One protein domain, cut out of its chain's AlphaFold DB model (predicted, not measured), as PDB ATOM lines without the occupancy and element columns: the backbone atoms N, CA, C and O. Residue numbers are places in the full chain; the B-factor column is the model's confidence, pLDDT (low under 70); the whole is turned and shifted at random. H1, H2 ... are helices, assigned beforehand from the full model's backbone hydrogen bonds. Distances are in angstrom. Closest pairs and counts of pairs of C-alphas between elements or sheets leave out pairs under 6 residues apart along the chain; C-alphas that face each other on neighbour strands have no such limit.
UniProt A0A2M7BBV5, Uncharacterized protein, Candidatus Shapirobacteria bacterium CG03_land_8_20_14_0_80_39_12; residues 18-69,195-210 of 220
ATOM      1  N   ASN A  18      29.042  20.961  -8.312       72.69
ATOM      2  CA  ASN A  18      30.129  20.026  -8.076       72.69
ATOM      3  C   ASN A  18      30.676  20.196  -6.639       72.69
ATOM      4  O   ASN A  18      31.329  21.206  -6.354       72.69
ATOM      5  N   PRO A  19      30.492  19.216  -5.733       75.75
ATOM      6  CA  PRO A  19      30.971  19.298  -4.346       75.75
ATOM      7  C   PRO A  19      32.487  19.534  -4.220       75.75
ATOM      8  O   PRO A  19      32.945  20.136  -3.250       75.75
ATOM      9  N   ILE A  20      33.271  19.139  -5.225       78.25
ATOM     10  CA  ILE A  20      34.714  19.408  -5.322       78.25
ATOM     11  C   ILE A  20      35.004  20.906  -5.353       78.25
ATOM     12  O   ILE A  20      35.952  21.387  -4.734       78.25
ATOM     13  N   ILE A  21      34.190  21.644  -6.102       78.44
ATOM     14  CA  ILE A  21      34.386  23.071  -6.308       78.44
ATOM     15  C   ILE A  21      34.073  23.803  -5.008       78.44
ATOM     16  O   ILE A  21      34.894  24.604  -4.562       78.44
ATOM     17  N   GLY A  22      32.990  23.424  -4.324       80.75
ATOM     18  CA  GLY A  22      32.695  23.897  -2.969       80.75
ATOM     19  C   GLY A  22      33.832  23.618  -1.978       80.75
ATOM     20  O   GLY A  22      34.247  24.511  -1.241       80.75
ATOM     21  N   LEU A  23      34.407  22.413  -2.007       82.88
ATOM     22  CA  LEU A  23      35.570  22.067  -1.184       82.88
ATOM     23  C   LEU A  23      36.812  22.900  -1.508       82.88
ATOM     24  O   LEU A  23      37.555  23.272  -0.602       82.88
ATOM     25  N   SER A  24      37.040  23.208  -2.785       77.75
ATOM     26  CA  SER A  24      38.162  24.051  -3.200       77.75
ATOM     27  C   SER A  24      38.025  25.485  -2.680       77.75
ATOM     28  O   SER A  24      39.015  26.063  -2.232       77.75
ATOM     29  N   ILE A  25      36.804  26.030  -2.675       78.94
ATOM     30  CA  ILE A  25      36.491  27.349  -2.111       78.94
ATOM     31  C   ILE A  25      36.729  27.319  -0.602       78.94
ATOM     32  O   ILE A  25      37.506  28.119  -0.093       78.94
ATOM     33  N   MET A  26      36.175  26.321   0.092       81.94
ATOM     34  CA  MET A  26      36.358  26.134   1.533       81.94
ATOM     35  C   MET A  26      37.839  26.056   1.925       81.94
ATOM     36  O   MET A  26      38.256  26.686   2.894       81.94
ATOM     37  N   ALA A  27      38.647  25.314   1.165       81.50
ATOM     38  CA  ALA A  27      40.082  25.221   1.402       81.50
ATOM     39  C   ALA A  27      40.806  26.561   1.209       81.50
ATOM     40  O   ALA A  27      41.750  26.841   1.943       81.50
ATOM     41  N   ARG A  28      40.386  27.378   0.233       75.12
ATOM     42  CA  ARG A  28      40.982  28.694  -0.048       75.12
ATOM     43  C   ARG A  28      40.590  29.744   0.987       75.12
ATOM     44  O   ARG A  28      41.455  30.487   1.430       75.12
ATOM     45  N   GLU A  29      39.316  29.798   1.360       82.06
ATOM     46  CA  GLU A  29      38.779  30.812   2.273       82.06
ATOM     47  C   GLU A  29      39.143  30.518   3.729       82.06
ATOM     48  O   GLU A  29      39.585  31.406   4.452       82.06
ATOM     49  N   ASN A  30      39.013  29.258   4.152       84.06
ATOM     50  CA  ASN A  30      39.184  28.875   5.555       84.06
ATOM     51  C   ASN A  30      40.548  28.232   5.843       84.06
ATOM     52  O   ASN A  30      40.840  27.902   6.990       84.06
ATOM     53  N   GLY A  31      41.356  27.955   4.814       78.38
ATOM     54  CA  GLY A  31      42.638  27.249   4.942       78.38
ATOM     55  C   GLY A  31      42.519  25.764   5.314       78.38
ATOM     56  O   GLY A  31      43.527  25.062   5.404       78.38
ATOM     57  N   GLN A  32      41.303  25.256   5.532       81.25
ATOM     58  CA  GLN A  32      41.058  23.881   5.952       81.25
ATOM     59  C   GLN A  32      39.726  23.340   5.434       81.25
ATOM     60  O   GLN A  32      38.742  24.057   5.293       81.25
ATOM     61  N   ILE A  33      39.697  22.026   5.225       83.75
ATOM     62  CA  ILE A  33      38.480  21.243   4.988       83.75
ATOM     63  C   ILE A  33      38.232  20.416   6.260       83.75
ATOM     64  O   ILE A  33      39.150  19.707   6.669       83.75
ATOM     65  N   PRO A  34      37.082  20.492   6.941       87.12
ATOM     66  CA  PRO A  34      36.771  19.619   8.078       87.12
ATOM     67  C   PRO A  34      36.756  18.118   7.731       87.12
ATOM     68  O   PRO A  34      36.605  17.723   6.579       87.12
ATOM     69  N   ILE A  35      36.939  17.250   8.728       87.94
ATOM     70  CA  ILE A  35      36.766  15.799   8.544       87.94
ATOM     71  C   ILE A  35      35.264  15.524   8.443       87.94
ATOM     72  O   ILE A  35      34.545  15.690   9.424       87.94
ATOM     73  N   ALA A  36      34.797  15.153   7.254       87.94
ATOM     74  CA  ALA A  36      33.394  14.871   6.972       87.94
ATOM     75  C   ALA A  36      33.235  14.160   5.616       87.94
ATOM     76  O   ALA A  36      34.177  14.079   4.818       87.94
ATOM     77  N   SER A  37      32.019  13.686   5.345       87.31
ATOM     78  CA  SER A  37      31.574  13.295   4.004       87.31
ATOM     79  C   SER A  37      30.948  14.501   3.293       87.31
ATOM     80  O   SER A  37      30.128  15.209   3.869       87.31
ATOM     81  N   TYR A  38      31.310  14.708   2.030       83.94
ATOM     82  CA  TYR A  38      30.917  15.836   1.177       83.94
ATOM     83  C   TYR A  38      30.138  15.364  -0.060       83.94
ATOM     84  O   TYR A  38      30.345  15.839  -1.173       83.94
ATOM     85  N   GLY A  39      29.268  14.372   0.131       79.62
ATOM     86  CA  GLY A  39      28.496  13.726  -0.928       79.62
ATOM     87  C   GLY A  39      28.678  12.213  -0.925       79.62
ATOM     88  O   GLY A  39      29.248  11.645   0.007       79.62
ATOM     89  N   LYS A  40      28.188  11.553  -1.981       76.50
ATOM     90  CA  LYS A  40      28.153  10.084  -2.057       76.50
ATOM     91  C   LYS A  40      29.544   9.446  -2.024       76.50
ATOM     92  O   LYS A  40      29.689   8.348  -1.509       76.50
ATOM     93  N   ASN A  41      30.551  10.128  -2.558       78.69
ATOM     94  CA  ASN A  41      31.868   9.530  -2.745       78.69
ATOM     95  C   ASN A  41      33.012  10.515  -2.476       78.69
ATOM     96  O   ASN A  41      34.115  10.323  -2.958       78.69
ATOM     97  N   ILE A  42      32.759  11.603  -1.753       83.38
ATOM     98  CA  ILE A  42      33.809  12.551  -1.385       83.38
ATOM     99  C   ILE A  42      33.876  12.558   0.123       83.38
ATOM    100  O   ILE A  42      32.874  12.815   0.787       83.38
ATOM    101  N   LYS A  43      35.047  12.265   0.675       86.94
ATOM    102  CA  LYS A  43      35.233  12.191   2.118       86.94
ATOM    103  C   LYS A  43      36.616  12.689   2.482       86.94
ATOM    104  O   LYS A  43      37.605  12.297   1.869       86.94
ATOM    105  N   LYS A  44      36.689  13.529   3.511       86.56
ATOM    106  CA  LYS A  44      37.950  13.794   4.196       86.56
ATOM    107  C   LYS A  44      38.049  12.852   5.386       86.56
ATOM    108  O   LYS A  44      37.191  12.870   6.263       86.56
ATOM    109  N   LEU A  45      39.107  12.051   5.405       86.62
ATOM    110  CA  LEU A  45      39.396  11.091   6.464       86.62
ATOM    111  C   LEU A  45      40.387  11.666   7.479       86.62
ATOM    112  O   LEU A  45      41.209  12.528   7.151       86.62
ATOM    113  N   SER A  46      40.307  11.181   8.716       85.50
ATOM    114  CA  SER A  46      41.294  11.492   9.746       85.50
ATOM    115  C   SER A  46      42.479  10.546   9.616       85.50
ATOM    116  O   SER A  46      42.306   9.343   9.481       85.50
ATOM    117  N   PHE A  47      43.700  11.066   9.702       77.81
ATOM    118  CA  PHE A  47      44.892  10.214   9.652       77.81
ATOM    119  C   PHE A  47      45.061   9.350  10.914       77.81
ATOM    120  O   PHE A  47      45.627   8.263  10.847       77.81
ATOM    121  N   ASN A  48      44.578   9.835  12.062       83.06
ATOM    122  CA  ASN A  48      44.759   9.184  13.365       83.06
ATOM    123  C   ASN A  48      43.620   8.219  13.724       83.06
ATOM    124  O   ASN A  48      43.632   7.645  14.807       83.06
ATOM    125  N   ASP A  49      42.620   8.087  12.856       86.38
ATOM    126  CA  ASP A  49      41.477   7.207  13.068       86.38
ATOM    127  C   ASP A  49      41.764   5.817  12.464       86.38
ATOM    128  O   ASP A  49      42.021   5.741  11.259       86.38
ATOM    129  N   PRO A  50      41.725   4.723  13.248       89.56
ATOM    130  CA  PRO A  50      41.988   3.374  12.742       89.56
ATOM    131  C   PRO A  50      41.065   2.961  11.588       89.56
ATOM    132  O   PRO A  50      41.539   2.416  10.597       89.56
ATOM    133  N   GLN A  51      39.773   3.306  11.654       88.50
ATOM    134  CA  GLN A  51      38.815   2.978  10.587       88.50
ATOM    135  C   GLN A  51      39.169   3.682   9.272       88.50
ATOM    136  O   GLN A  51      39.064   3.114   8.186       88.50
ATOM    137  N   SER A  52      39.624   4.932   9.361       85.75
ATOM    138  CA  SER A  52      40.141   5.671   8.212       85.75
ATOM    139  C   SER A  52      41.378   5.000   7.614       85.75
ATOM    140  O   SER A  52      41.503   4.970   6.394       85.75
ATOM    141  N   GLN A  53      42.282   4.457   8.435       84.50
ATOM    142  CA  GLN A  53      43.481   3.758   7.956       84.50
ATOM    143  C   GLN A  53      43.137   2.454   7.228       84.50
ATOM    144  O   GLN A  53      43.664   2.223   6.143       84.50
ATOM    145  N   GLU A  54      42.215   1.658   7.771       88.62
ATOM    146  CA  GLU A  54      41.728   0.427   7.133       88.62
ATOM    147  C   GLU A  54      41.090   0.715   5.768       88.62
ATOM    148  O   GLU A  54      41.436   0.083   4.771       88.62
ATOM    149  N   LEU A  55      40.228   1.736   5.691       86.75
ATOM    150  CA  LEU A  55      39.597   2.151   4.435       86.75
ATOM    151  C   LEU A  55      40.629   2.606   3.392       86.75
ATOM    152  O   LEU A  55      40.522   2.283   2.213       86.75
ATOM    153  N   ILE A  56      41.639   3.367   3.815       87.44
ATOM    154  CA  ILE A  56      42.743   3.803   2.951       87.44
ATOM    155  C   ILE A  56      43.494   2.596   2.391       87.44
ATOM    156  O   ILE A  56      43.791   2.551   1.198       87.44
ATOM    157  N   GLU A  57      43.804   1.632   3.250       88.56
ATOM    158  CA  GLU A  57      44.498   0.415   2.860       88.56
ATOM    159  C   GLU A  57      43.685  -0.381   1.832       88.56
ATOM    160  O   GLU A  57      44.225  -0.780   0.800       88.56
ATOM    161  N   GLU A  58      42.384  -0.549   2.069       89.25
ATOM    162  CA  GLU A  58      41.459  -1.207   1.144       89.25
ATOM    163  C   GLU A  58      41.407  -0.502  -0.220       89.25
ATOM    164  O   GLU A  58      41.502  -1.155  -1.261       89.25
ATOM    165  N   LEU A  59      41.320   0.833  -0.241       88.50
ATOM    166  CA  LEU A  59      41.322   1.613  -1.483       88.50
ATOM    167  C   LEU A  59      42.617   1.437  -2.284       88.50
ATOM    168  O   LEU A  59      42.572   1.330  -3.509       88.50
ATOM    169  N   LEU A  60      43.767   1.399  -1.607       90.38
ATOM    170  CA  LEU A  60      45.062   1.193  -2.257       90.38
ATOM    171  C   LEU A  60      45.231  -0.247  -2.757       90.38
ATOM    172  O   LEU A  60      45.827  -0.451  -3.812       90.38
ATOM    173  N   LYS A  61      44.699  -1.241  -2.038       91.06
ATOM    174  CA  LYS A  61      44.678  -2.643  -2.487       91.06
ATOM    175  C   LYS A  61      43.807  -2.825  -3.732       91.06
ATOM    176  O   LYS A  61      44.208  -3.502  -4.670       91.06
ATOM    177  N   ASN A  62      42.672  -2.133  -3.790       89.25
ATOM    178  CA  ASN A  62      41.762  -2.128  -4.939       89.25
ATOM    179  C   ASN A  62      42.195  -1.175  -6.074       89.25
ATOM    180  O   ASN A  62      41.371  -0.754  -6.896       89.25
ATOM    181  N   TYR A  63      43.479  -0.805  -6.126       90.62
ATOM    182  CA  TYR A  63      44.026   0.028  -7.192       90.62
ATOM    183  C   TYR A  63      43.766  -0.591  -8.575       90.62
ATOM    184  O   TYR A  63      43.846  -1.799  -8.772       90.62
ATOM    185  N   ASN A  64      43.500   0.260  -9.563       87.75
ATOM    186  CA  ASN A  64      43.410  -0.116 -10.971       87.75
ATOM    187  C   ASN A  64      43.846   1.072 -11.844       87.75
ATOM    188  O   ASN A  64      44.110   2.159 -11.332       87.75
ATOM    189  N   GLU A  65      43.921   0.878 -13.159       79.62
ATOM    190  CA  GLU A  65      44.382   1.901 -14.112       79.62
ATOM    191  C   GLU A  65      43.537   3.187 -14.143       79.62
ATOM    192  O   GLU A  65      44.056   4.241 -14.502       79.62
ATOM    193  N   ASN A  66      42.282   3.130 -13.682       82.31
ATOM    194  CA  ASN A  66      41.385   4.284 -13.564       82.31
ATOM    195  C   ASN A  66      41.482   4.979 -12.192       82.31
ATOM    196  O   ASN A  66      40.655   5.826 -11.857       82.31
ATOM    197  N   THR A  67      42.467   4.615 -11.367       84.94
ATOM    198  CA  THR A  67      42.696   5.218 -10.051       84.94
ATOM    199  C   THR A  67      43.930   6.112 -10.092       84.94
ATOM    200  O   THR A  67      45.045   5.647 -10.312       84.94
ATOM    201  N   LEU A  68      43.752   7.401  -9.792       85.19
ATOM    202  CA  LEU A  68      44.860   8.331  -9.579       85.19
ATOM    203  C   LEU A  68      45.098   8.562  -8.086       85.19
ATOM    204  O   LEU A  68      44.254   9.131  -7.389       85.19
ATOM    205  N   VAL A  69      46.287   8.196  -7.605       89.81
ATOM    206  CA  VAL A  69      46.703   8.481  -6.227       89.81
ATOM    207  C   VAL A  69      47.639   9.687  -6.201       89.81
ATOM    208  O   VAL A  69      48.676   9.706  -6.863       89.81
ATOM    209  N   GLN A 195      34.090  14.079 -12.361       28.44
ATOM    210  CA  GLN A 195      32.946  13.752 -11.503       28.44
ATOM    211  C   GLN A 195      33.146  12.497 -10.633       28.44
ATOM    212  O   GLN A 195      32.407  12.312  -9.668       28.44
ATOM    213  N   ARG A 196      34.140  11.654 -10.942       25.09
ATOM    214  CA  ARG A 196      34.416  10.389 -10.239       25.09
ATOM    215  C   ARG A 196      35.812  10.337  -9.605       25.09
ATOM    216  O   ARG A 196      36.071   9.484  -8.771       25.09
ATOM    217  N   TRP A 197      36.710  11.260  -9.951       32.66
ATOM    218  CA  TRP A 197      38.153  11.100  -9.699       32.66
ATOM    219  C   TRP A 197      38.690  11.794  -8.448       32.66
ATOM    220  O   TRP A 197      39.769  11.461  -7.968       32.66
ATOM    221  N   LEU A 198      37.899  12.674  -7.832       31.47
ATOM    222  CA  LEU A 198      38.169  13.128  -6.463       31.47
ATOM    223  C   LEU A 198      37.671  12.140  -5.405       31.47
ATOM    224  O   LEU A 198      37.729  12.427  -4.211       31.47
ATOM    225  N   TYR A 199      37.165  10.983  -5.849       31.39
ATOM    226  CA  TYR A 199      36.483  10.041  -4.977       31.39
ATOM    227  C   TYR A 199      37.430   9.147  -4.172       31.39
ATOM    228  O   TYR A 199      37.078   8.754  -3.068       31.39
ATOM    229  N   ASN A 200      38.651   8.899  -4.662       31.09
ATOM    230  CA  ASN A 200      39.643   8.048  -3.987       31.09
ATOM    231  C   ASN A 200      41.011   8.720  -3.815       31.09
ATOM    232  O   ASN A 200      41.993   8.078  -3.442       31.09
ATOM    233  N   SER A 201      41.111  10.024  -4.075       33.25
ATOM    234  CA  SER A 201      42.346  10.747  -3.818       33.25
ATOM    235  C   SER A 201      42.532  10.905  -2.308       33.25
ATOM    236  O   SER A 201      41.907  11.755  -1.672       33.25
ATOM    237  N   LEU A 202      43.439  10.105  -1.746       36.09
ATOM    238  CA  LEU A 202      44.106  10.343  -0.468       36.09
ATOM    239  C   LEU A 202      44.940  11.621  -0.539       36.09
ATOM    240  O   LEU A 202      46.167  11.616  -0.469       36.09
ATOM    241  N   ILE A 203      44.266  12.759  -0.672       39.78
ATOM    242  CA  ILE A 203      44.898  14.052  -0.495       39.78
ATOM    243  C   ILE A 203      45.182  14.146   1.001       39.78
ATOM    244  O   ILE A 203      44.342  14.547   1.804       39.78
ATOM    245  N   SER A 204      46.395  13.755   1.394       32.81
ATOM    246  CA  SER A 204      46.986  14.234   2.634       32.81
ATOM    247  C   SER A 204      47.061  15.756   2.511       32.81
ATOM    248  O   SER A 204      48.006  16.318   1.961       32.81
ATOM    249  N   LEU A 205      46.005  16.428   2.970       34.53
ATOM    250  CA  LEU A 205      45.797  17.878   2.952       34.53
ATOM    251  C   LEU A 205      46.780  18.634   3.870       34.53
ATOM    252  O   LEU A 205      46.465  19.711   4.357       34.53
ATOM    253  N   ARG A 206      47.988  18.109   4.111       26.42
ATOM    254  CA  ARG A 206      49.080  18.863   4.747       26.42
ATOM    255  C   ARG A 206      49.816  19.784   3.769       26.42
ATOM    256  O   ARG A 206      50.764  20.450   4.165       26.42
ATOM    257  N   SER A 207      49.413  19.838   2.497       26.28
ATOM    258  CA  SER A 207      50.158  20.581   1.469       26.28
ATOM    259  C   SER A 207      49.268  21.350   0.485       26.28
ATOM    260  O   SER A 207      49.577  21.413  -0.699       26.28
ATOM    261  N   ILE A 208      48.197  21.991   0.971       29.98
ATOM    262  CA  ILE A 208      47.537  23.097   0.239       29.98
ATOM    263  C   ILE A 208      48.297  24.436   0.411       29.98
ATOM    264  O   ILE A 208      47.906  25.466  -0.124       29.98
ATOM    265  N   ASN A 209      49.495  24.424   1.005       23.59
ATOM    266  CA  ASN A 209      50.383  25.595   1.017       23.59
ATOM    267  C   ASN A 209      50.919  26.011  -0.371       23.59
ATOM    268  O   ASN A 209      51.647  26.991  -0.468       23.59
ATOM    269  N   CYS A 210      50.541  25.337  -1.461       24.48
ATOM    270  CA  CYS A 210      50.901  25.765  -2.816       24.48
ATOM    271  C   CYS A 210      50.006  26.882  -3.388       24.48
ATOM    272  O   CYS A 210      50.249  27.306  -4.513       24.48
TER     273      CYS A 210
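What this domain is: This is residues 18 to 69 and 195 to 210 of the 220 residues of an uncharacterized protein of Candidatus Shapirobacteria bacterium CG03_land_8_20_14_0_80_39_12 (UniProt A0A2M7BBV5). With little regular structure, this domain has one short helix at each of two opposite ends, H1 and H2, joined by the looping residues 31 to 49, while the separate stretch 195 to 210 passes between them. The printed part has 68 residues, with two named helices in the order H1, H2 and no named strand. The class is all helix, though the named elements hold only 24 residues. The whole is compact, with a radius of gyration of the C-alphas of 12.3 A and spans of 34 by 28 by 24 A.

Where its parts are: H1, residues 19 to 30, begins at C-alpha 19 (30.971, 19.298, -4.346) and is 16.0 A long from first to last C-alpha. H2, residues 50 to 61, is 16.6 A long and ends at C-alpha 61 (44.678, -2.643, -2.487).

How they stand to each other: H1 and H2 are apart, with no C-alpha of one within 8 A of the other. In both, every O i to N i+4 pair is within hydrogen-bond range.

The domain as a whole: The C-alphas farthest apart, of Glu 29 and Lys 61, are 34.3 A apart. The link from H1 to H2, 19 residues, is long. Residues 70 to 194 are cut out, and C-alphas 69 and 195 are 15.6 A apart. Residues 195 to 210 have pLDDT under 70.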